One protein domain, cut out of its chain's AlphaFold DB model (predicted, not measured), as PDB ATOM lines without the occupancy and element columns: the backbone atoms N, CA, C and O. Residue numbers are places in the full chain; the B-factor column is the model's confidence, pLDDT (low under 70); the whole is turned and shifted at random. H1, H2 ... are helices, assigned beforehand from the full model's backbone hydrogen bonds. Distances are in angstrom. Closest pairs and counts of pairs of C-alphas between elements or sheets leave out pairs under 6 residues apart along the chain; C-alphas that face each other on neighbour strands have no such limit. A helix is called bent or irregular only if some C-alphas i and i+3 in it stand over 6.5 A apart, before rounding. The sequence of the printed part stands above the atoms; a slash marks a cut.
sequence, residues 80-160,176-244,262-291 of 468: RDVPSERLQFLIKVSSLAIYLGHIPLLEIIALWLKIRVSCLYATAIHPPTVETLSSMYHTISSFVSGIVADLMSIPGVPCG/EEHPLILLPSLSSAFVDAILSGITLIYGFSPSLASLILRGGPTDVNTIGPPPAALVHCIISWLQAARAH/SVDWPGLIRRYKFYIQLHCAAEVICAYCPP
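Overview. This is residues 80 to 160, 176 to 244 and 262 to 291 of the 468 residues of an uncharacterized protein of Fasciola hepatica (UniProt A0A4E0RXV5). What is the main picture? The helical hairpin of H2 and H3 makes the core, with H5 crossing it on one side and H1 packed on the other; H4 and H7 pair at one end, and the small hairpin of H8 and H9 packs on H2 through H9. What makes up the printed part? It has 180 residues with nine named helices, H1 to H9 in order, and no named strand; the class is all helix, and the packing is mostly crossed, most touching helices standing at a steep angle. It is compact, with a radius of gyration of the C-alphas of 16.0 A, and its spans are 45 by 37 by 35 A.

Along the chain. Where do the first helices run? H1 is residues 84 to 99, 22.6 A long, from C-alpha 84 at (120.948, 102.240, 113.940). H2 is residues 103 to 125, 33.1 A, and H3 residues 130 to 153, 34.1 A. What follows them? H4 is residues 179 to 186, irregular, with C-alphas 181 and 184 7.3 A apart; H5 is residues 188 to 201, 20.4 A, and H6 residues 208 to 212. H7 is residues 228 to 244, 24.9 A; H8 is residues 265 to 271, and H9 residues 282 to 288, ending with C-alpha 288 at (141.220, 91.273, 126.915).

Arrangement. What touches the hub, H2? H5 touches it, the C-alphas of Ala 110 and Phe 190 being closest at 4.4 A. H3 touches it with residues 133 to 140 alone, closest at Leu 120 and Leu 133, C-alphas 6.6 A apart, opposite ways at a steep tilt of 38 degrees, only just beyond shallow. H9 touches its residues 115 to 122 alone, and H6 only just touches it, with 3 pairs of C-alphas within 8 A. Which others meet? H1 touches H3, the C-alphas of Ile 91 and Ile 147 being closest at 5.8 A. H4 touches H7 at a shallow tilt of 27 degrees, closest at the C-alphas of Ile 181 and Cys 233, 6.0 A; H1 and H7 are apart. How are the backbones? Every O i to N i+4 pair is within hydrogen-bond range in H1, H3, H5, H6, H7 and H8; the counts are 18 of 19 in H2, 2 of 4 in H4 and 2 of 3 in H9.

Size, cuts and confidence. Where is the printed part cut? Residues 161 to 175 and 245 to 261 are not printed; C-alphas 160 and 176 are 14.5 A apart, and C-alphas 244 and 262 12.4 A. Which link is long? That from H6 to H7, 15 residues. Where is confidence low? The mean pLDDT of the printed part is 80.4, and 40 residues are under 70, among them 123 to 131, 213 to 221 and 272 to 287.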
ATOM      1  N   ARG A  80     130.942 104.997 122.201       76.12
ATOM      2  CA  ARG A  80     129.533 105.414 122.276       76.12
ATOM      3  C   ARG A  80     128.661 104.583 121.356       76.12
ATOM      4  O   ARG A  80     129.153 103.912 120.446       76.12
ATOM      5  N   ASP A  81     127.360 104.688 121.562       81.31
ATOM      6  CA  ASP A  81     126.380 104.034 120.709       81.31
ATOM      7  C   ASP A  81     126.386 104.622 119.302       81.31
ATOM      8  O   ASP A  81     126.472 105.837 119.101       81.31
ATOM      9  N   VAL A  82     126.305 103.731 118.317       87.50
ATOM     10  CA  VAL A  82     126.156 104.109 116.914       87.50
ATOM     11  C   VAL A  82     124.664 104.080 116.594       87.50
ATOM     12  O   VAL A  82     124.049 103.023 116.741       87.50
ATOM     13  N   PRO A  83     124.062 105.193 116.136       88.88
ATOM     14  CA  PRO A  83     122.666 105.193 115.717       88.88
ATOM     15  C   PRO A  83     122.399 104.106 114.669       88.88
ATOM     16  O   PRO A  83     123.201 103.932 113.749       88.88
ATOM     17  N   SER A  84     121.262 103.412 114.771       88.69
ATOM     18  CA  SER A  84     120.948 102.240 113.940       88.69
ATOM     19  C   SER A  84     121.074 102.506 112.438       88.69
ATOM     20  O   SER A  84     121.547 101.652 111.698       88.69
ATOM     21  N   GLU A  85     120.708 103.701 111.977       88.19
ATOM     22  CA  GLU A  85     120.817 104.108 110.570       88.19
ATOM     23  C   GLU A  85     122.273 104.197 110.101       88.19
ATOM     24  O   GLU A  85     122.609 103.708 109.024       88.19
ATOM     25  N   ARG A  86     123.160 104.752 110.937       90.94
ATOM     26  CA  ARG A  86     124.600 104.810 110.650       90.94
ATOM     27  C   ARG A  86     125.225 103.426 110.718       90.94
ATOM     28  O   ARG A  86     126.100 103.121 109.921       90.94
ATOM     29  N   LEU A  87     124.767 102.578 111.636       93.75
ATOM     30  CA  LEU A  87     125.235 101.200 111.722       93.75
ATOM     31  C   LEU A  87     124.844 100.396 110.474       93.75
ATOM     32  O   LEU A  87     125.676  99.686 109.922       93.75
ATOM     33  N   GLN A  88     123.613 100.562 109.984       93.19
ATOM     34  CA  GLN A  88     123.155  99.975 108.721       93.19
ATOM     35  C   GLN A  88     123.964 100.489 107.525       93.19
ATOM     36  O   GLN A  88     124.363  99.707 106.666       93.19
ATOM     37  N   PHE A  89     124.276 101.787 107.493       93.75
ATOM     38  CA  PHE A  89     125.177 102.339 106.484       93.75
ATOM     39  C   PHE A  89     126.588 101.737 106.581       93.75
ATOM     40  O   PHE A  89     127.170 101.371 105.562       93.75
ATOM     41  N   LEU A  90     127.126 101.582 107.798       95.69
ATOM     42  CA  LEU A  90     128.430 100.966 108.035       95.69
ATOM     43  C   LEU A  90     128.465  99.512 107.543       95.69
ATOM     44  O   LEU A  90     129.461  99.096 106.957       95.69
ATOM     45  N   ILE A  91     127.387  98.750 107.744       96.69
ATOM     46  CA  ILE A  91     127.252  97.386 107.215       96.69
ATOM     47  C   ILE A  91     127.350  97.417 105.687       96.69
ATOM     48  O   ILE A  91     128.256  96.811 105.124       96.69
ATOM     49  N   LYS A  92     126.514  98.222 105.020       95.12
ATOM     50  CA  LYS A  92     126.493  98.326 103.552       95.12
ATOM     51  C   LYS A  92     127.829  98.778 102.961       95.12
ATOM     52  O   LYS A  92     128.290  98.199 101.980       95.12
ATOM     53  N   VAL A  93     128.473  99.794 103.547       95.00
ATOM     54  CA  VAL A  93     129.765 100.299 103.047       95.00
ATOM     55  C   VAL A  93     130.886  99.288 103.266       95.00
ATOM     56  O   VAL A  93     131.781  99.186 102.433       95.00
ATOM     57  N   SER A  94     130.821  98.500 104.341       95.69
ATOM     58  CA  SER A  94     131.764  97.409 104.589       95.69
ATOM     59  C   SER A  94     131.554  96.269 103.593       95.69
ATOM     60  O   SER A  94     132.524  95.821 102.993       95.69
ATOM     61  N   SER A  95     130.309  95.848 103.347       94.00
ATOM     62  CA  SER A  95     129.970  94.845 102.328       94.00
ATOM     63  C   SER A  95     130.453  95.277 100.938       94.00
ATOM     64  O   SER A  95     131.089  94.497 100.228       94.00
ATOM     65  N   LEU A  96     130.253  96.551 100.579       92.81
ATOM     66  CA  LEU A  96     130.771  97.130  99.340       92.81
ATOM     67  C   LEU A  96     132.308  97.163  99.317       92.81
ATOM     68  O   LEU A  96     132.911  96.817  98.307       92.81
ATOM     69  N   ALA A  97     132.956  97.543 100.421       92.81
ATOM     70  CA  ALA A  97     134.413  97.553 100.528       92.81
ATOM     71  C   ALA A  97     135.017  96.151 100.382       92.81
ATOM     72  O   ALA A  97     136.062  96.009  99.753       92.81
ATOM     73  N   ILE A  98     134.358  95.120 100.917       92.25
ATOM     74  CA  ILE A  98     134.747  93.717 100.734       92.25
ATOM     75  C   ILE A  98     134.617  93.337  99.260       92.25
ATOM     76  O   ILE A  98     135.574  92.840  98.675       92.25
ATOM     77  N   TYR A  99     133.470  93.632  98.643       88.88
ATOM     78  CA  TYR A  99     133.216  93.317  97.239       88.88
ATOM     79  C   TYR A  99     134.204  94.007  96.282       88.88
ATOM     80  O   TYR A  99     134.671  93.402  95.324       88.88
ATOM     81  N   LEU A 100     134.560  95.264  96.557       88.81
ATOM     82  CA  LEU A 100     135.502  96.044  95.746       88.81
ATOM     83  C   LEU A 100     136.979  95.812  96.109       88.81
ATOM     84  O   LEU A 100     137.854  96.394  95.472       88.81
ATOM     85  N   GLY A 101     137.276  95.027  97.150       88.06
ATOM     86  CA  GLY A 101     138.642  94.843  97.647       88.06
ATOM     87  C   GLY A 101     139.287  96.131  98.179       88.06
ATOM     88  O   GLY A 101     140.482  96.363  98.003       88.06
ATOM     89  N   HIS A 102     138.509  97.006  98.820       89.50
ATOM     90  CA  HIS A 102     138.961  98.317  99.280       89.50
ATOM     91  C   HIS A 102     139.709  98.244 100.631       89.50
ATOM     92  O   HIS A 102     139.189  98.621 101.687       89.50
ATOM     93  N   ILE A 103     140.966  97.794 100.580       87.69
ATOM     94  CA  ILE A 103     141.821  97.479 101.742       87.69
ATOM     95  C   ILE A 103     141.882  98.591 102.811       87.69
ATOM     96  O   ILE A 103     141.622  98.269 103.970       87.69
ATOM     97  N   PRO A 104     142.136  99.882 102.495       86.56
ATOM     98  CA  PRO A 104     142.304 100.905 103.538       86.56
ATOM     99  C   PRO A 104     141.060 101.083 104.416       86.56
ATOM    100  O   PRO A 104     141.141 101.233 105.631       86.56
ATOM    101  N   LEU A 105     139.876 101.007 103.802       89.81
ATOM    102  CA  LEU A 105     138.612 101.097 104.533       89.81
ATOM    103  C   LEU A 105     138.404  99.851 105.406       89.81
ATOM    104  O   LEU A 105     138.009  99.982 106.563       89.81
ATOM    105  N   LEU A 106     138.730  98.660 104.889       91.62
ATOM    106  CA  LEU A 106     138.662  97.412 105.655       91.62
ATOM    107  C   LEU A 106     139.586  97.427 106.877       91.62
ATOM    108  O   LEU A 106     139.187  96.938 107.928       91.62
ATOM    109  N   GLU A 107     140.781  98.015 106.785       88.06
ATOM    110  CA  GLU A 107     141.702  98.148 107.924       88.06
ATOM    111  C   GLU A 107     141.148  99.070 109.022       88.06
ATOM    112  O   GLU A 107     141.204  98.727 110.207       88.06
ATOM    113  N   ILE A 108     140.540 100.200 108.646       89.00
ATOM    114  CA  ILE A 108     139.898 101.115 109.604       89.00
ATOM    115  C   ILE A 108     138.689 100.442 110.277       89.00
ATOM    116  O   ILE A 108     138.530 100.524 111.500       89.00
ATOM    117  N   ILE A 109     137.865  99.721 109.510       93.19
ATOM    118  CA  ILE A 109     136.728  98.959 110.051       93.19
ATOM    119  C   ILE A 109     137.220  97.830 110.968       93.19
ATOM    120  O   ILE A 109     136.638  97.596 112.028       93.19
ATOM    121  N   ALA A 110     138.312  97.151 110.603       92.50
ATOM    122  CA  ALA A 110     138.912  96.093 111.410       92.50
ATOM    123  C   ALA A 110     139.333  96.605 112.791       92.50
ATOM    124  O   ALA A 110     139.031  95.973 113.802       92.50
ATOM    125  N   LEU A 111     139.978  97.773 112.846       88.25
ATOM    126  CA  LEU A 111     140.333  98.441 114.100       88.25
ATOM    127  C   LEU A 111     139.094  98.778 114.929       88.25
ATOM    128  O   LEU A 111     139.062  98.479 116.122       88.25
ATOM    129  N   TRP A 112     138.074  99.370 114.304       90.81
ATOM    130  CA  TRP A 112     136.817  99.710 114.971       90.81
ATOM    131  C   TRP A 112     136.166  98.476 115.610       90.81
ATOM    132  O   TRP A 112     135.838  98.497 116.798       90.81
ATOM    133  N   LEU A 113     136.057  97.375 114.861       93.31
ATOM    134  CA  LEU A 113     135.457  96.138 115.352       93.31
ATOM    135  C   LEU A 113     136.321  95.476 116.432       93.31
ATOM    136  O   LEU A 113     135.806  95.127 117.495       93.31
ATOM    137  N   LYS A 114     137.631  95.324 116.198       89.75
ATOM    138  CA  LYS A 114     138.531  94.644 117.142       89.75
ATOM    139  C   LYS A 114     138.598  95.374 118.477       89.75
ATOM    140  O   LYS A 114     138.546  94.721 119.518       89.75
ATOM    141  N   ILE A 115     138.672  96.709 118.469       85.88
ATOM    142  CA  ILE A 115     138.674  97.503 119.704       85.88
ATOM    143  C   ILE A 115     137.346  97.322 120.442       85.88
ATOM    144  O   ILE A 115     137.371  97.046 121.635       85.88
ATOM    145  N   ARG A 116     136.197  97.388 119.754       87.88
ATOM    146  CA  ARG A 116     134.883  97.181 120.387       87.88
ATOM    147  C   ARG A 116     134.736  95.798 121.014       87.88
ATOM    148  O   ARG A 116     134.330  95.704 122.168       87.88
ATOM    149  N   VAL A 117     135.111  94.737 120.296       88.19
ATOM    150  CA  VAL A 117     135.102  93.362 120.829       88.19
ATOM    151  C   VAL A 117     136.005  93.261 122.060       88.19
ATOM    152  O   VAL A 117     135.597  92.742 123.096       88.19
ATOM    153  N   SER A 118     137.210  93.825 121.979       83.38
ATOM    154  CA  SER A 118     138.166  93.832 123.087       83.38
ATOM    155  C   SER A 118     137.643  94.601 124.305       83.38
ATOM    156  O   SER A 118     137.762  94.125 125.429       83.38
ATOM    157  N   CYS A 119     137.019  95.765 124.097       79.69
ATOM    158  CA  CYS A 119     136.393  96.559 125.153       79.69
ATOM    159  C   CYS A 119     135.221  95.824 125.806       79.69
ATOM    160  O   CYS A 119     135.090  95.877 127.030       79.69
ATOM    161  N   LEU A 120     134.404  95.104 125.031       81.62
ATOM    162  CA  LEU A 120     133.312  94.299 125.574       81.62
ATOM    163  C   LEU A 120     133.853  93.204 126.504       81.62
ATOM    164  O   LEU A 120     133.381  93.056 127.627       81.62
ATOM    165  N   TYR A 121     134.895  92.486 126.082       78.88
ATOM    166  CA  TYR A 121     135.534  91.483 126.935       78.88
ATOM    167  C   TYR A 121     136.252  92.096 128.148       78.88
ATOM    168  O   TYR A 121     136.211  91.534 129.239       78.88
ATOM    169  N   ALA A 122     136.861  93.276 127.997       73.75
ATOM    170  CA  ALA A 122     137.528  93.981 129.092       73.75
ATOM    171  C   ALA A 122     136.561  94.402 130.200       73.75
ATOM    172  O   ALA A 122     136.820  94.206 131.388       73.75
ATOM    173  N   THR A 123     135.439  94.985 129.789       67.75
ATOM    174  CA  THR A 123     134.385  95.463 130.684       67.75
ATOM    175  C   THR A 123     133.649  94.307 131.349       67.75
ATOM    176  O   THR A 123     133.234  94.438 132.487       67.75
ATOM    177  N   ALA A 124     133.577  93.135 130.727       61.91
ATOM    178  CA  ALA A 124     133.015  91.946 131.356       61.91
ATOM    179  C   ALA A 124     133.809  91.457 132.591       61.91
ATOM    180  O   ALA A 124     133.227  90.941 133.541       61.91
ATOM    181  N   ILE A 125     135.133  91.666 132.618       61.09
ATOM    182  CA  ILE A 125     135.995  91.311 133.762       61.09
ATOM    183  C   ILE A 125     135.915  92.375 134.880       61.09
ATOM    184  O   ILE A 125     136.097  92.061 136.057       61.09
ATOM    185  N   HIS A 126     135.614  93.630 134.527       58.06
ATOM    186  CA  HIS A 126     135.479  94.763 135.451       58.06
ATOM    187  C   HIS A 126     134.263  95.633 135.059       58.06
ATOM    188  O   HIS A 126     134.436  96.633 134.355       58.06
ATOM    189  N   PRO A 127     133.034  95.254 135.461       54.69
ATOM    190  CA  PRO A 127     131.810  95.786 134.867       54.69
ATOM    191  C   PRO A 127     131.577  97.276 135.165       54.69
ATOM    192  O   PRO A 127     131.513  97.663 136.334       54.69
ATOM    193  N   PRO A 128     131.394  98.122 134.130       57.88
ATOM    194  CA  PRO A 128     130.646  99.370 134.245       57.88
ATOM    195  C   PRO A 128     129.135  99.068 134.353       57.88
ATOM    196  O   PRO A 128     128.725  97.937 134.617       57.88
ATOM    197  N   THR A 129     128.275 100.070 134.159       61.06
ATOM    198  CA  THR A 129     126.814  99.882 134.167       61.06
ATOM    199  C   THR A 129     126.352  98.857 133.116       61.06
ATOM    200  O   THR A 129     126.841  98.829 131.985       61.06
ATOM    201  N   VAL A 130     125.359  98.041 133.486       65.00
ATOM    202  CA  VAL A 130     124.771  96.947 132.682       65.00
ATOM    203  C   VAL A 130     124.240  97.421 131.312       65.00
ATOM    204  O   VAL A 130     124.341  96.707 130.313       65.00
ATOM    205  N   GLU A 131     123.731  98.651 131.232       68.50
ATOM    206  CA  GLU A 131     123.210  99.262 129.997       68.50
ATOM    207  C   GLU A 131     124.303  99.454 128.930       68.50
ATOM    208  O   GLU A 131     124.102  99.125 127.759       68.50
ATOM    209  N   THR A 132     125.497  99.891 129.343       73.25
ATOM    210  CA  THR A 132     126.631 100.155 128.439       73.25
ATOM    211  C   THR A 132     127.130  98.869 127.770       73.25
ATOM    212  O   THR A 132     127.460  98.858 126.584       73.25
ATOM    213  N   LEU A 133     127.146  97.760 128.518       75.06
ATOM    214  CA  LEU A 133     127.544  96.439 128.016       75.06
ATOM    215  C   LEU A 133     126.588  95.931 126.933       75.06
ATOM    216  O   LEU A 133     127.019  95.440 125.889       75.06
ATOM    217  N   SER A 134     125.288  96.087 127.175       78.56
ATOM    218  CA  SER A 134     124.228  95.632 126.269       78.56
ATOM    219  C   SER A 134     124.292  96.361 124.945       78.56
ATOM    220  O   SER A 134     124.273  95.736 123.888       78.56
ATOM    221  N   SER A 135     124.425  97.685 124.997       81.31
ATOM    222  CA  SER A 135     124.455  98.498 123.789       81.31
ATOM    223  C   SER A 135     125.693  98.218 122.931       81.31
ATOM    224  O   SER A 135     125.607  98.072 121.704       81.31
ATOM    225  N   MET A 136     126.848  98.006 123.576       83.88
ATOM    226  CA  MET A 136     128.071  97.591 122.889       83.88
ATOM    227  C   MET A 136     127.915  96.213 122.232       83.88
ATOM    228  O   MET A 136     128.264  96.062 121.058       83.88
ATOM    229  N   TYR A 137     127.343  95.232 122.941       86.69
ATOM    230  CA  TYR A 137     127.051  93.914 122.375       86.69
ATOM    231  C   TYR A 137     126.070  93.999 121.201       86.69
ATOM    232  O   TYR A 137     126.345  93.432 120.146       86.69
ATOM    233  N   HIS A 138     124.966  94.740 121.327       88.00
ATOM    234  CA  HIS A 138     123.983  94.899 120.252       88.00
ATOM    235  C   HIS A 138     124.571  95.582 119.017       88.00
ATOM    236  O   HIS A 138     124.248  95.181 117.899       88.00
ATOM    237  N   THR A 139     125.467  96.556 119.198       91.81
ATOM    238  CA  THR A 139     126.188  97.201 118.091       91.81
ATOM    239  C   THR A 139     127.076  96.196 117.357       91.81
ATOM    240  O   THR A 139     127.005  96.094 116.132       91.81
ATOM    241  N   ILE A 140     127.883  95.416 118.091       92.62
ATOM    242  CA  ILE A 140     128.753  94.385 117.502       92.62
ATOM    243  C   ILE A 140     127.910  93.303 116.818       92.62
ATOM    244  O   ILE A 140     128.181  92.940 115.678       92.62
ATOM    245  N   SER A 141     126.863  92.829 117.490       92.44
ATOM    246  CA  SER A 141     125.953  91.800 116.991       92.44
ATOM    247  C   SER A 141     125.247  92.226 115.716       92.44
ATOM    248  O   SER A 141     125.302  91.502 114.724       92.44
ATOM    249  N   SER A 142     124.684  93.432 115.686       94.06
ATOM    250  CA  SER A 142     124.025  93.967 114.492       94.06
ATOM    251  C   SER A 142     125.010  94.156 113.339       94.06
ATOM    252  O   SER A 142     124.688  93.800 112.211       94.06
ATOM    253  N   PHE A 143     126.221  94.658 113.610       96.75
ATOM    254  CA  PHE A 143     127.252  94.804 112.582       96.75
ATOM    255  C   PHE A 143     127.660  93.452 111.992       96.75
ATOM    256  O   PHE A 143     127.528  93.234 110.794       96.75
ATOM    257  N   VAL A 144     128.133  92.527 112.829       96.19
ATOM    258  CA  VAL A 144     128.679  91.243 112.371       96.19
ATOM    259  C   VAL A 144     127.593  90.392 111.713       96.19
ATOM    260  O   VAL A 144     127.841  89.822 110.654       96.19
ATOM    261  N   SER A 145     126.385  90.329 112.286       94.38
ATOM    262  CA  SER A 145     125.271  89.596 111.665       94.38
ATOM    263  C   SER A 145     124.834  90.218 110.341       94.38
ATOM    264  O   SER A 145     124.557  89.473 109.409       94.38
ATOM    265  N   GLY A 146     124.842  91.552 110.226       95.31
ATOM    266  CA  GLY A 146     124.573  92.255 108.974       95.31
ATOM    267  C   GLY A 146     125.593  91.925 107.886       95.31
ATOM    268  O   GLY A 146     125.207  91.531 106.794       95.31
ATOM    269  N   ILE A 147     126.892  91.983 108.205       95.69
ATOM    270  CA  ILE A 147     127.965  91.609 107.267       95.69
ATOM    271  C   ILE A 147     127.841  90.150 106.839       95.69
ATOM    272  O   ILE A 147     127.919  89.840 105.653       95.69
ATOM    273  N   VAL A 148     127.642  89.237 107.792       93.75
ATOM    274  CA  VAL A 148     127.479  87.813 107.481       93.75
ATOM    275  C   VAL A 148     126.237  87.597 106.617       93.75
ATOM    276  O   VAL A 148     126.324  86.868 105.637       93.75
ATOM    277  N   ALA A 149     125.107  88.237 106.923       92.94
ATOM    278  CA  ALA A 149     123.882  88.112 106.138       92.94
ATOM    279  C   ALA A 149     124.053  88.639 104.704       92.94
ATOM    280  O   ALA A 149     123.713  87.924 103.762       92.94
ATOM    281  N   ASP A 150     124.630  89.833 104.538       92.31
ATOM    282  CA  ASP A 150     124.909  90.430 103.229       92.31
ATOM    283  C   ASP A 150     125.798  89.507 102.393       92.31
ATOM    284  O   ASP A 150     125.462  89.157 101.263       92.31
ATOM    285  N   LEU A 151     126.911  89.055 102.966       90.44
ATOM    286  CA  LEU A 151     127.873  88.227 102.253       90.44
ATOM    287  C   LEU A 151     127.340  86.822 101.950       90.44
ATOM    288  O   LEU A 151     127.669  86.263 100.912       90.44
ATOM    289  N   MET A 152     126.512  86.253 102.827       88.00
ATOM    290  CA  MET A 152     125.868  84.954 102.602       88.00
ATOM    291  C   MET A 152     124.713  85.028 101.595       88.00
ATOM    292  O   MET A 152     124.292  83.994 101.079       88.00
ATOM    293  N   SER A 153     124.178  86.226 101.331       88.56
ATOM    294  CA  SER A 153     123.133  86.439 100.322       88.56
ATOM    295  C   SER A 153     123.667  86.402  98.887       88.56
ATOM    296  O   SER A 153     122.890  86.222  97.946       88.56
ATOM    297  N   ILE A 154     124.984  86.548  98.712       85.19
ATOM    298  CA  ILE A 154     125.646  86.469  97.412       85.19
ATOM    299  C   ILE A 154     125.622  85.001  96.941       85.19
ATOM    300  O   ILE A 154     125.983  84.101  97.699       85.19
ATOM    301  N   PRO A 155     125.175  84.703  95.708       80.25
ATOM    302  CA  PRO A 155     125.211  83.344  95.176       80.25
ATOM    303  C   PRO A 155     126.639  82.784  95.112       80.25
ATOM    304  O   PRO A 155     127.599  83.525  94.934       80.25
ATOM    305  N   GLY A 156     126.778  81.460  95.200       73.50
ATOM    306  CA  GLY A 156     128.085  80.799  95.089       73.50
ATOM    307  C   GLY A 156     128.828  80.616  96.415       73.50
ATOM    308  O   GLY A 156     129.954  80.121  96.407       73.50
ATOM    309  N   VAL A 157     128.207  80.940  97.559       72.38
ATOM    310  CA  VAL A 157     128.734  80.527  98.871       72.38
ATOM    311  C   VAL A 157     128.872  78.998  98.888       72.38
ATOM    312  O   VAL A 157     127.887  78.294  98.634       72.38
ATOM    313  N   PRO A 158     130.055  78.455  99.216       65.50
ATOM    314  CA  PRO A 158     130.261  77.019  99.262       65.50
ATOM    315  C   PRO A 158     129.393  76.397 100.361       65.50
ATOM    316  O   PRO A 158     129.585  76.611 101.556       65.50
ATOM    317  N   CYS A 159     128.424  75.599  99.926       59.75
ATOM    318  CA  CYS A 159     127.542  74.812 100.772       59.75
ATOM    319  C   CYS A 159     127.570  73.364 100.267       59.75
ATOM    320  O   CYS A 159     126.720  72.977  99.468       59.75
ATOM    321  N   GLY A 160     128.537  72.545 100.702       53.47
ATOM    322  CA  GLY A 160     128.456  71.100 100.451       53.47
ATOM    323  C   GLY A 160     129.746  70.275 100.525       53.47
ATOM    324  O   GLY A 160     130.787  70.691 100.034       53.47
ATOM    325  N   GLU A 176     135.668  80.281  93.619       55.78
ATOM    326  CA  GLU A 176     136.895  81.013  93.968       55.78
ATOM    327  C   GLU A 176     136.691  82.531  94.041       55.78
ATOM    328  O   GLU A 176     137.438  83.208  94.745       55.78
ATOM    329  N   GLU A 177     135.661  83.066  93.382       67.38
ATOM    330  CA  GLU A 177     135.380  84.506  93.353       67.38
ATOM    331  C   GLU A 177     134.495  84.992  94.511       67.38
ATOM    332  O   GLU A 177     134.268  86.196  94.660       67.38
ATOM    333  N   HIS A 178     133.991  84.090  95.364       84.25
ATOM    334  CA  HIS A 178     133.074  84.500  96.421       84.25
ATOM    335  C   HIS A 178     133.780  85.415  97.451       84.25
ATOM    336  O   HIS A 178     134.783  84.999  98.047       84.25
ATOM    337  N   PRO A 179     133.243  86.613  97.778       85.31
ATOM    338  CA  PRO A 179     133.947  87.581  98.626       85.31
ATOM    339  C   PRO A 179     134.297  87.068 100.033       85.31
ATOM    340  O   PRO A 179     135.335  87.434 100.582       85.31
ATOM    341  N   LEU A 180     133.481  86.170 100.610       86.12
ATOM    342  CA  LEU A 180     133.822  85.487 101.874       86.12
ATOM    343  C   LEU A 180     135.083  84.631 101.768       86.12
ATOM    344  O   LEU A 180     135.859  84.599 102.714       86.12
ATOM    345  N   ILE A 181     135.299  83.922 100.659       84.50
ATOM    346  CA  ILE A 181     136.476  83.058 100.500       84.50
ATOM    347  C   ILE A 181     137.720  83.911 100.269       84.50
ATOM    348  O   ILE A 181     138.773  83.619 100.830       84.50
ATOM    349  N   LEU A 182     137.583  84.995  99.501       84.88
ATOM    350  CA  LEU A 182     138.677  85.909  99.177       84.88
ATOM    351  C   LEU A 182     139.082  86.827 100.335       84.88
ATOM    352  O   LEU A 182     140.169  87.401 100.293       84.88
ATOM    353  N   LEU A 183     138.267  86.952 101.383       88.06
ATOM    354  CA  LEU A 183     138.491  87.897 102.479       88.06
ATOM    355  C   LEU A 183     139.916  87.859 103.087       88.06
ATOM    356  O   LEU A 183     140.496  88.936 103.258       88.06
ATOM    357  N   PRO A 184     140.540  86.684 103.344       88.00
ATOM    358  CA  PRO A 184     141.928  86.597 103.816       88.00
ATOM    359  C   PRO A 184     142.970  87.206 102.878       88.00
ATOM    360  O   PRO A 184     144.009  87.657 103.350       88.00
ATOM    361  N   SER A 185     142.704  87.226 101.569       84.12
ATOM    362  CA  SER A 185     143.585  87.849 100.574       84.12
ATOM    363  C   SER A 185     143.422  89.371 100.500       84.12
ATOM    364  O   SER A 185     144.329  90.060 100.040       84.12
ATOM    365  N   LEU A 186     142.290  89.901 100.980       86.62
ATOM    366  CA  LEU A 186     141.975  91.328 100.952       86.62
ATOM    367  C   LEU A 186     142.525  92.061 102.177       86.62
ATOM    368  O   LEU A 186     143.248  93.044 102.045       86.62
ATOM    369  N   SER A 187     142.160  91.616 103.385       89.25
ATOM    370  CA  SER A 187     142.574  92.286 104.623       89.25
ATOM    371  C   SER A 187     142.692  91.312 105.788       89.25
ATOM    372  O   SER A 187     141.707  90.921 106.418       89.25
ATOM    373  N   SER A 188     143.935  90.989 106.137       89.12
ATOM    374  CA  SER A 188     144.284  90.131 107.269       89.12
ATOM    375  C   SER A 188     143.756  90.656 108.606       89.12
ATOM    376  O   SER A 188     143.268  89.880 109.426       89.12
ATOM    377  N   ALA A 189     143.810  91.978 108.816       89.50
ATOM    378  CA  ALA A 189     143.284  92.612 110.023       89.50
ATOM    379  C   ALA A 189     141.762  92.467 110.116       89.50
ATOM    380  O   ALA A 189     141.234  92.147 111.183       89.50
ATOM    381  N   PHE A 190     141.052  92.661 109.000       93.94
ATOM    382  CA  PHE A 190     139.600  92.524 108.972       93.94
ATOM    383  C   PHE A 190     139.159  91.085 109.234       93.94
ATOM    384  O   PHE A 190     138.221  90.886 109.999       93.94
ATOM    385  N   VAL A 191     139.863  90.089 108.687       93.62
ATOM    386  CA  VAL A 191     139.567  88.662 108.913       93.62
ATOM    387  C   VAL A 191     139.672  88.290 110.391       93.62
ATOM    388  O   VAL A 191     138.760  87.672 110.935       93.62
ATOM    389  N   ASP A 192     140.739  88.701 111.082       91.81
ATOM    390  CA  ASP A 192     140.869  88.407 112.514       91.81
ATOM    391  C   ASP A 192     139.831  89.171 113.365       91.81
ATOM    392  O   ASP A 192     139.252  88.613 114.305       91.81
ATOM    393  N   ALA A 193     139.533  90.428 113.014       93.50
ATOM    394  CA  ALA A 193     138.518  91.225 113.701       93.50
ATOM    395  C   ALA A 193     137.104  90.651 113.529       93.50
ATOM    396  O   ALA A 193     136.385  90.492 114.519       93.50
ATOM    397  N   ILE A 194     136.711  90.310 112.294       95.31
ATOM    398  CA  ILE A 194     135.392  89.738 112.006       95.31
ATOM    399  C   ILE A 194     135.252  88.363 112.641       95.31
ATOM    400  O   ILE A 194     134.210  88.085 113.224       95.31
ATOM    401  N   LEU A 195     136.306  87.537 112.634       93.56
ATOM    402  CA  LEU A 195     136.277  86.231 113.283       93.56
ATOM    403  C   LEU A 195     136.115  86.355 114.804       93.56
ATOM    404  O   LEU A 195     135.319  85.625 115.391       93.56
ATOM    405  N   SER A 196     136.774  87.338 115.428       91.12
ATOM    406  CA  SER A 196     136.572  87.650 116.851       91.12
ATOM    407  C   SER A 196     135.102  87.995 117.138       91.12
ATOM    408  O   SER A 196     134.501  87.441 118.057       91.12
ATOM    409  N   GLY A 197     134.493  88.852 116.309       93.12
ATOM    410  CA  GLY A 197     133.074  89.201 116.409       93.12
ATOM    411  C   GLY A 197     132.134  88.016 116.152       93.12
ATOM    412  O   GLY A 197     131.164  87.827 116.879       93.12
ATOM    413  N   ILE A 198     132.445  87.171 115.170       93.69
ATOM    414  CA  ILE A 198     131.691  85.957 114.844       93.69
ATOM    415  C   ILE A 198     131.676  84.997 116.043       93.69
ATOM    416  O   ILE A 198     130.599  84.564 116.450       93.69
ATOM    417  N   THR A 199     132.837  84.708 116.644       90.69
ATOM    418  CA  THR A 199     132.943  83.815 117.818       90.69
ATOM    419  C   THR A 199     132.289  84.377 119.080       90.69
ATOM    420  O   THR A 199     131.950  83.618 119.988       90.69
ATOM    421  N   LEU A 200     132.086  85.696 119.134       88.75
ATOM    422  CA  LEU A 200     131.363  86.366 120.208       88.75
ATOM    423  C   LEU A 200     129.841  86.172 120.071       88.75
ATOM    424  O   LEU A 200     129.182  85.889 121.069       88.75
ATOM    425  N   ILE A 201     129.274  86.347 118.871       89.50
ATOM    426  CA  ILE A 201     127.808  86.444 118.695       89.50
ATOM    427  C   ILE A 201     127.135  85.141 118.268       89.50
ATOM    428  O   ILE A 201     125.966  84.916 118.595       89.50
ATOM    429  N   TYR A 202     127.860  84.288 117.544       88.94
ATOM    430  CA  TYR A 202     127.417  82.943 117.214       88.94
ATOM    431  C   TYR A 202     127.987  81.971 118.232       88.94
ATOM    432  O   TYR A 202     129.131  82.067 118.675       88.94
ATOM    433  N   GLY A 203     127.175  80.997 118.601       81.75
ATOM    434  CA  GLY A 203     127.555  80.007 119.577       81.75
ATOM    435  C   GLY A 203     126.351  79.247 120.080       81.75
ATOM    436  O   GLY A 203     125.200  79.676 119.995       81.75
ATOM    437  N   PHE A 204     126.652  78.089 120.629       78.25
ATOM    438  CA  PHE A 204     125.683  77.290 121.341       78.25
ATOM    439  C   PHE A 204     125.649  77.716 122.809       78.25
ATOM    440  O   PHE A 204     126.679  78.123 123.347       78.25
ATOM    441  N   SER A 205     124.488  77.617 123.455       72.31
ATOM    442  CA  SER A 205     124.362  77.944 124.877       72.31
ATOM    443  C   SER A 205     124.860  76.789 125.759       72.31
ATOM    444  O   SER A 205     124.333  75.687 125.615       72.31
ATOM    445  N   PRO A 206     125.795  77.022 126.703       70.62
ATOM    446  CA  PRO A 206     126.352  78.324 127.066       70.62
ATOM    447  C   PRO A 206     127.487  78.754 126.132       70.62
ATOM    448  O   PRO A 206     128.453  78.023 125.893       70.62
ATOM    449  N   SER A 207     127.389  79.983 125.635       76.50
ATOM    450  CA  SER A 207     128.415  80.581 124.787       76.50
ATOM    451  C   SER A 207     129.523  81.211 125.628       76.50
ATOM    452  O   SER A 207     129.288  81.626 126.767       76.50
ATOM    453  N   LEU A 208     130.721  81.352 125.057       76.38
ATOM    454  CA  LEU A 208     131.833  82.054 125.702       76.38
ATOM    455  C   LEU A 208     131.417  83.472 126.133       76.38
ATOM    456  O   LEU A 208     131.701  83.891 127.254       76.38
ATOM    457  N   ALA A 209     130.659  84.166 125.281       76.25
ATOM    458  CA  ALA A 209     130.082  85.472 125.582       76.25
ATOM    459  C   ALA A 209     129.164  85.434 126.813       76.25
ATOM    460  O   ALA A 209     129.340  86.239 127.720       76.25
ATOM    461  N   SER A 210     128.239  84.469 126.892       73.75
ATOM    462  CA  SER A 210     127.305  84.348 128.023       73.75
ATOM    463  C   SER A 210     128.001  84.097 129.365       73.75
ATOM    464  O   SER A 210     127.500  84.491 130.416       73.75
ATOM    465  N   LEU A 211     129.169  83.449 129.346       73.00
ATOM    466  CA  LEU A 211     129.944  83.160 130.550       73.00
ATOM    467  C   LEU A 211     130.792  84.337 131.006       73.00
ATOM    468  O   LEU A 211     130.920  84.567 132.205       73.00
ATOM    469  N   ILE A 212     131.364  85.069 130.055       71.38
ATOM    470  CA  ILE A 212     132.174  86.245 130.356       71.38
ATOM    471  C   ILE A 212     131.267  87.398 130.794       71.38
ATOM    472  O   ILE A 212     131.587  88.098 131.745       71.38
ATOM    473  N   LEU A 213     130.081  87.525 130.201       69.69
ATOM    474  CA  LEU A 213     129.084  88.540 130.547       69.69
ATOM    475  C   LEU A 213     128.182  88.133 131.731       69.69
ATOM    476  O   LEU A 213     127.090  88.680 131.880       69.69
ATOM    477  N   ARG A 214     128.601  87.183 132.585       60.66
ATOM    478  CA  ARG A 214     127.834  86.771 133.778       60.66
ATOM    479  C   ARG A 214     127.581  87.986 134.685       60.66
ATOM    480  O   ARG A 214     128.516  88.570 135.218       60.66
ATOM    481  N   GLY A 215     126.305  88.344 134.866       53.62
ATOM    482  CA  GLY A 215     125.869  89.547 135.593       53.62
ATOM    483  C   GLY A 215     125.446  90.721 134.695       53.62
ATOM    484  O   GLY A 215     124.935  91.716 135.207       53.62
ATOM    485  N   GLY A 216     125.620  90.603 133.374       53.81
ATOM    486  CA  GLY A 216     124.957  91.441 132.371       53.81
ATOM    487  C   GLY A 216     123.453  91.138 132.273       53.81
ATOM    488  O   GLY A 216     122.960  90.232 132.950       53.81
ATOM    489  N   PRO A 217     122.689  91.880 131.458       50.94
ATOM    490  CA  PRO A 217     121.253  91.664 131.370       50.94
ATOM    491  C   PRO A 217     120.948  90.329 130.696       50.94
ATOM    492  O   PRO A 217     121.693  89.853 129.838       50.94
ATOM    493  N   THR A 218     119.791  89.768 131.040       54.91
ATOM    494  CA  THR A 218     119.200  88.547 130.464       54.91
ATOM    495  C   THR A 218     119.051  88.568 128.936       54.91
ATOM    496  O   THR A 218     118.769  87.533 128.333       54.91
ATOM    497  N   ASP A 219     119.255  89.731 128.316       55.38
ATOM    498  CA  ASP A 219     119.006  90.006 126.903       55.38
ATOM    499  C   ASP A 219     120.241  89.781 126.012       55.38
ATOM    500  O   ASP A 219     120.127  89.769 124.785       55.38
ATOM    501  N   VAL A 220     121.425  89.546 126.598       63.94
ATOM    502  CA  VAL A 220     122.636  89.202 125.836       63.94
ATOM    503  C   VAL A 220     122.651  87.706 125.516       63.94
ATOM    504  O   VAL A 220     123.423  86.921 126.066       63.94
ATOM    505  N   ASN A 221     121.770  87.307 124.601       66.50
ATOM    506  CA  ASN A 221     121.755  85.964 124.034       66.50
ATOM    507  C   ASN A 221     122.539  85.932 122.719       66.50
ATOM    508  O   ASN A 221     122.494  86.867 121.911       66.50
ATOM    509  N   THR A 222     123.273  84.845 122.493       72.06
ATOM    510  CA  THR A 222     123.859  84.564 121.177       72.06
ATOM    511  C   THR A 222     122.764  84.354 120.147       72.06
ATOM    512  O   THR A 222     121.687  83.857 120.475       72.06
ATOM    513  N   ILE A 223     123.065  84.668 118.888       80.88
ATOM    514  CA  ILE A 223     122.131  84.513 117.759       80.88
ATOM    515  C   ILE A 223     121.760  83.034 117.540       80.88
ATOM    516  O   ILE A 223     120.708  82.725 116.987       80.88
ATOM    517  N   GLY A 224     122.603  82.118 118.022       81.06
ATOM    518  CA  GLY A 224     122.446  80.676 117.890       81.06
ATOM    519  C   GLY A 224     123.671  80.050 117.222       81.06
ATOM    520  O   GLY A 224     124.730  80.688 117.163       81.06
ATOM    521  N   PRO A 225     123.563  78.806 116.729       86.75
ATOM    522  CA  PRO A 225     124.661  78.152 116.029       86.75
ATOM    523  C   PRO A 225     125.121  78.954 114.797       86.75
ATOM    524  O   PRO A 225     124.290  79.569 114.125       86.75
ATOM    525  N   PRO A 226     126.426  78.941 114.465       89.44
ATOM    526  CA  PRO A 226     126.911  79.569 113.241       89.44
ATOM    527  C   PRO A 226     126.361  78.844 111.995       89.44
ATOM    528  O   PRO A 226     126.234  77.616 112.016       89.44
ATOM    529  N   PRO A 227     126.085  79.555 110.883       89.25
ATOM    530  CA  PRO A 227     125.707  78.919 109.622       89.25
ATOM    531  C   PRO A 227     126.776  77.932 109.133       89.25
ATOM    532  O   PRO A 227     127.967  78.241 109.150       89.25
ATOM    533  N   ALA A 228     126.372  76.763 108.625       87.62
ATOM    534  CA  ALA A 228     127.314  75.724 108.191       87.62
ATOM    535  C   ALA A 228     128.277  76.192 107.082       87.62
ATOM    536  O   ALA A 228     129.448  75.812 107.096       87.62
ATOM    537  N   ALA A 229     127.811  77.037 106.157       87.06
ATOM    538  CA  ALA A 229     128.656  77.621 105.113       87.06
ATOM    539  C   ALA A 229     129.702  78.592 105.681       87.06
ATOM    540  O   ALA A 229     130.845  78.597 105.237       87.06
ATOM    541  N   LEU A 230     129.345  79.365 106.714       91.44
ATOM    542  CA  LEU A 230     130.298  80.238 107.398       91.44
ATOM    543  C   LEU A 230     131.423  79.413 108.035       91.44
ATOM    544  O   LEU A 230     132.593  79.761 107.898       91.44
ATOM    545  N   VAL A 231     131.080  78.290 108.679       92.25
ATOM    546  CA  VAL A 231     132.074  77.360 109.244       92.25
ATOM    547  C   VAL A 231     132.996  76.810 108.149       92.25
ATOM    548  O   VAL A 231     134.209  76.779 108.336       92.25
ATOM    549  N   HIS A 232     132.447  76.450 106.987       89.19
ATOM    550  CA  HIS A 232     133.228  75.981 105.838       89.19
ATOM    551  C   HIS A 232     134.199  77.048 105.293       89.19
ATOM    552  O   HIS A 232     135.358  76.747 104.994       89.19
ATOM    553  N   CYS A 233     133.773  78.311 105.221       90.00
ATOM    554  CA  CYS A 233     134.657  79.420 104.855       90.00
ATOM    555  C   CYS A 233     135.813  79.571 105.854       90.00
ATOM    556  O   CYS A 233     136.962  79.689 105.440       90.00
ATOM    557  N   ILE A 234     135.540  79.495 107.162       93.44
ATOM    558  CA  ILE A 234     136.578  79.596 108.205       93.44
ATOM    559  C   ILE A 234     137.599  78.455 108.083       93.44
ATOM    560  O   ILE A 234     138.801  78.700 108.183       93.44
ATOM    561  N   ILE A 235     137.149  77.226 107.818       91.31
ATOM    562  CA  ILE A 235     138.031  76.084 107.528       91.31
ATOM    563  C   ILE A 235     138.950  76.402 106.343       91.31
ATOM    564  O   ILE A 235     140.169  76.254 106.442       91.31
ATOM    565  N   SER A 236     138.382  76.916 105.250       87.44
ATOM    566  CA  SER A 236     139.144  77.300 104.057       87.44
ATOM    567  C   SER A 236     140.176  78.395 104.366       87.44
ATOM    568  O   SER A 236     141.307  78.340 103.883       87.44
ATOM    569  N   TRP A 237     139.831  79.365 105.221       90.19
ATOM    570  CA  TRP A 237     140.752  80.417 105.666       90.19
ATOM    571  C   TRP A 237     141.931  79.862 106.473       90.19
ATOM    572  O   TRP A 237     143.059  80.338 106.312       90.19
ATOM    573  N   LEU A 238     141.688  78.865 107.331       88.88
ATOM    574  CA  LEU A 238     142.727  78.181 108.109       88.88
ATOM    575  C   LEU A 238     143.661  77.379 107.198       88.88
ATOM    576  O   LEU A 238     144.882  77.507 107.297       88.88
ATOM    577  N   GLN A 239     143.101  76.613 106.263       86.00
ATOM    578  CA  GLN A 239     143.868  75.837 105.288       86.00
ATOM    579  C   GLN A 239     144.738  76.740 104.401       86.00
ATOM    580  O   GLN A 239     145.920  76.450 104.195       86.00
ATOM    581  N   ALA A 240     144.194  77.869 103.933       82.50
ATOM    582  CA  ALA A 240     144.945  78.859 103.164       82.50
ATOM    583  C   ALA A 240     146.112  79.447 103.976       82.50
ATOM    584  O   ALA A 240     147.247  79.465 103.497       82.50
ATOM    585  N   ALA A 241     145.868  79.856 105.228       82.81
ATOM    586  CA  ALA A 241     146.903  80.404 106.108       82.81
ATOM    587  C   ALA A 241     148.078  79.431 106.318       82.81
ATOM    588  O   ALA A 241     149.239  79.843 106.294       82.81
ATOM    589  N   ARG A 242     147.788  78.131 106.451       80.25
ATOM    590  CA  ARG A 242     148.798  77.066 106.573       80.25
ATOM    591  C   ARG A 242     149.579  76.826 105.280       80.25
ATOM    592  O   ARG A 242     150.793  76.623 105.303       80.25
ATOM    593  N   ALA A 243     148.903  76.856 104.131       72.38
ATOM    594  CA  ALA A 243     149.534  76.624 102.832       72.38
ATOM    595  C   ALA A 243     150.563  77.714 102.473       72.38
ATOM    596  O   ALA A 243     151.634  77.400 101.947       72.38
ATOM    597  N   HIS A 244     150.283  78.978 102.811       60.78
ATOM    598  CA  HIS A 244     151.159  80.110 102.490       60.78
ATOM    599  C   HIS A 244     152.546  80.051 103.166       60.78
ATOM    600  O   HIS A 244     153.506  80.589 102.616       60.78
ATOM    601  N   SER A 262     148.542  86.264 112.240       81.94
ATOM    602  CA  SER A 262     149.763  86.946 112.711       81.94
ATOM    603  C   SER A 262     149.651  88.482 112.747       81.94
ATOM    604  O   SER A 262     150.658  89.187 112.765       81.94
ATOM    605  N   VAL A 263     148.429  89.029 112.788       84.88
ATOM    606  CA  VAL A 263     148.174  90.484 112.812       84.88
ATOM    607  C   VAL A 263     148.735  91.154 114.076       84.88
ATOM    608  O   VAL A 263     148.242  90.908 115.176       84.88
ATOM    609  N   ASP A 264     149.726  92.043 113.935       82.19
ATOM    610  CA  ASP A 264     150.278  92.852 115.039       82.19
ATOM    611  C   ASP A 264     149.282  93.933 115.495       82.19
ATOM    612  O   ASP A 264     149.403  95.118 115.172       82.19
ATOM    613  N   TRP A 265     148.266  93.515 116.252       84.12
ATOM    614  CA  TRP A 265     147.257  94.407 116.812       84.12
ATOM    615  C   TRP A 265     147.841  95.509 117.697       84.12
ATOM    616  O   TRP A 265     147.438  96.658 117.519       84.12
ATOM    617  N   PRO A 266     148.793  95.242 118.617       80.81
ATOM    618  CA  PRO A 266     149.441  96.313 119.364       80.81
ATOM    619  C   PRO A 266     150.104  97.346 118.449       80.81
ATOM    620  O   PRO A 266     149.950  98.543 118.679       80.81
ATOM    621  N   GLY A 267     150.821  96.918 117.405       78.69
ATOM    622  CA  GLY A 267     151.412  97.812 116.410       78.69
ATOM    623  C   GLY A 267     150.372  98.631 115.651       78.69
ATOM    624  O   GLY A 267     150.502  99.854 115.585       78.69
ATOM    625  N   LEU A 268     149.320  97.983 115.141       79.81
ATOM    626  CA  LEU A 268     148.209  98.648 114.456       79.81
ATOM    627  C   LEU A 268     147.560  99.687 115.365       79.81
ATOM    628  O   LEU A 268     147.564 100.867 115.043       79.81
ATOM    629  N   ILE A 269     147.101  99.299 116.553       77.81
ATOM    630  CA  ILE A 269     146.460 100.226 117.489       77.81
ATOM    631  C   ILE A 269     147.409 101.365 117.882       77.81
ATOM    632  O   ILE A 269     146.960 102.505 117.973       77.81
ATOM    633  N   ARG A 270     148.715 101.103 118.067       75.31
ATOM    634  CA  ARG A 270     149.715 102.149 118.358       75.31
ATOM    635  C   ARG A 270     149.825 103.194 117.254       75.31
ATOM    636  O   ARG A 270     149.915 104.374 117.584       75.31
ATOM    637  N   ARG A 271     149.762 102.797 115.978       72.06
ATOM    638  CA  ARG A 271     149.717 103.748 114.849       72.06
ATOM    639  C   ARG A 271     148.507 104.678 114.934       72.06
ATOM    640  O   ARG A 271     148.603 105.829 114.537       72.06
ATOM    641  N   TYR A 272     147.418 104.215 115.545       66.31
ATOM    642  CA  TYR A 272     146.181 104.976 115.721       66.31
ATOM    643  C   TYR A 272     145.929 105.411 117.187       66.31
ATOM    644  O   TYR A 272     144.794 105.737 117.551       66.31
ATOM    645  N   LYS A 273     146.964 105.411 118.050       55.75
ATOM    646  CA  LYS A 273     146.860 105.596 119.519       55.75
ATOM    647  C   LYS A 273     146.596 107.029 119.962       55.75
ATOM    648  O   LYS A 273     146.000 107.207 121.017       55.75
ATOM    649  N   PHE A 274     146.940 108.037 119.159       51.34
ATOM    650  CA  PHE A 274     146.580 109.434 119.453       51.34
ATOM    651  C   PHE A 274     145.060 109.686 119.445       51.34
ATOM    652  O   PHE A 274     144.607 110.750 119.847       51.34
ATOM    653  N   TYR A 275     144.265 108.692 119.036       52.22
ATOM    654  CA  TYR A 275     142.844 108.855 118.739       52.22
ATOM    655  C   TYR A 275     141.918 108.082 119.679       52.22
ATOM    656  O   TYR A 275     140.699 108.219 119.584       52.22
ATOM    657  N   ILE A 276     142.457 107.197 120.527       52.78
ATOM    658  CA  ILE A 276     141.672 106.367 121.449       52.78
ATOM    659  C   ILE A 276     141.690 107.057 122.818       52.78
ATOM    660  O   ILE A 276     142.701 107.009 123.509       52.78
ATOM    661  N   GLN A 277     140.574 107.658 123.242       49.22
ATOM    662  CA  GLN A 277     140.414 108.217 124.600       49.22
ATOM    663  C   GLN A 277     140.319 107.140 125.701       49.22
ATOM    664  O   GLN A 277     139.944 107.432 126.834       49.22
ATOM    665  N   LEU A 278     140.658 105.879 125.410       51.09
ATOM    666  CA  LEU A 278     140.781 104.880 126.460       51.09
ATOM    667  C   LEU A 278     142.054 105.180 127.251       51.09
ATOM    668  O   LEU A 278     143.160 105.114 126.724       51.09
ATOM    669  N   HIS A 279     141.896 105.411 128.552       47.06
ATOM    670  CA  HIS A 279     142.992 105.522 129.522       47.06
ATOM    671  C   HIS A 279     143.871 104.252 129.623       47.06
ATOM    672  O   HIS A 279     144.811 104.211 130.414       47.06
ATOM    673  N   CYS A 280     143.579 103.208 128.837       57.03
ATOM    674  CA  CYS A 280     144.279 101.929 128.820       57.03
ATOM    675  C   CYS A 280     145.255 101.831 127.640       57.03
ATOM    676  O   CYS A 280     144.964 102.258 126.524       57.03
ATOM    677  N   ALA A 281     146.412 101.210 127.875       61.84
ATOM    678  CA  ALA A 281     147.393 100.941 126.829       61.84
ATOM    679  C   ALA A 281     146.817 100.000 125.744       61.84
ATOM    680  O   ALA A 281     145.994  99.134 126.038       61.84
ATOM    681  N   ALA A 282     147.258 100.148 124.492       65.38
ATOM    682  CA  ALA A 282     146.815  99.326 123.356       65.38
ATOM    683  C   ALA A 282     146.996  97.820 123.616       65.38
ATOM    684  O   ALA A 282     146.152  97.000 123.275       65.38
ATOM    685  N   GLU A 283     148.095  97.488 124.283       66.69
ATOM    686  CA  GLU A 283     148.462  96.156 124.743       66.69
ATOM    687  C   GLU A 283     147.433  95.601 125.728       66.69
ATOM    688  O   GLU A 283     147.073  94.432 125.655       66.69
ATOM    689  N   VAL A 284     146.926  96.460 126.614       65.56
ATOM    690  CA  VAL A 284     145.918  96.100 127.610       65.56
ATOM    691  C   VAL A 284     144.585  95.826 126.927       65.56
ATOM    692  O   VAL A 284     143.979  94.809 127.227       65.56
ATOM    693  N   ILE A 285     144.164  96.662 125.968       66.31
ATOM    694  CA  ILE A 285     142.929  96.446 125.193       66.31
ATOM    695  C   ILE A 285     142.988  95.092 124.476       66.31
ATOM    696  O   ILE A 285     142.102  94.265 124.669       66.31
ATOM    697  N   CYS A 286     144.053  94.826 123.716       66.75
ATOM    698  CA  CYS A 286     144.200  93.568 122.981       66.75
ATOM    699  C   CYS A 286     144.256  92.330 123.882       66.75
ATOM    700  O   CYS A 286     143.739  91.289 123.486       66.75
ATOM    701  N   ALA A 287     144.852  92.438 125.073       69.00
ATOM    702  CA  ALA A 287     144.958  91.326 126.019       69.00
ATOM    703  C   ALA A 287     143.593  90.841 126.540       69.00
ATOM    704  O   ALA A 287     143.469  89.717 127.018       69.00
ATOM    705  N   TYR A 288     142.548  91.670 126.456       70.50
ATOM    706  CA  TYR A 288     141.220  91.273 126.915       70.50
ATOM    707  C   TYR A 288     140.436  90.444 125.903       70.50
ATOM    708  O   TYR A 288     139.552  89.708 126.317       70.50
ATOM    709  N   CYS A 289     140.703  90.524 124.601       75.75
ATOM    710  CA  CYS A 289     139.984  89.683 123.644       75.75
ATOM    711  C   CYS A 289     140.472  88.227 123.773       75.75
ATOM    712  O   CYS A 289     141.684  88.012 123.707       75.75
ATOM    713  N   PRO A 290     139.586  87.215 123.908       76.06
ATOM    714  CA  PRO A 290     139.992  85.821 123.829       76.06
ATOM    715  C   PRO A 290     140.807  85.583 122.554       76.06
ATOM    716  O   PRO A 290     140.416  86.080 121.487       76.06
ATOM    717  N   PRO A 291     141.913  84.826 122.627       80.12
ATOM    718  CA  PRO A 291     142.625  84.414 121.430       80.12
ATOM    719  C   PRO A 291     141.670  83.688 120.479       80.12
ATOM    720  O   PRO A 291     140.908  82.820 120.905       80.12
TER     721      PRO A 291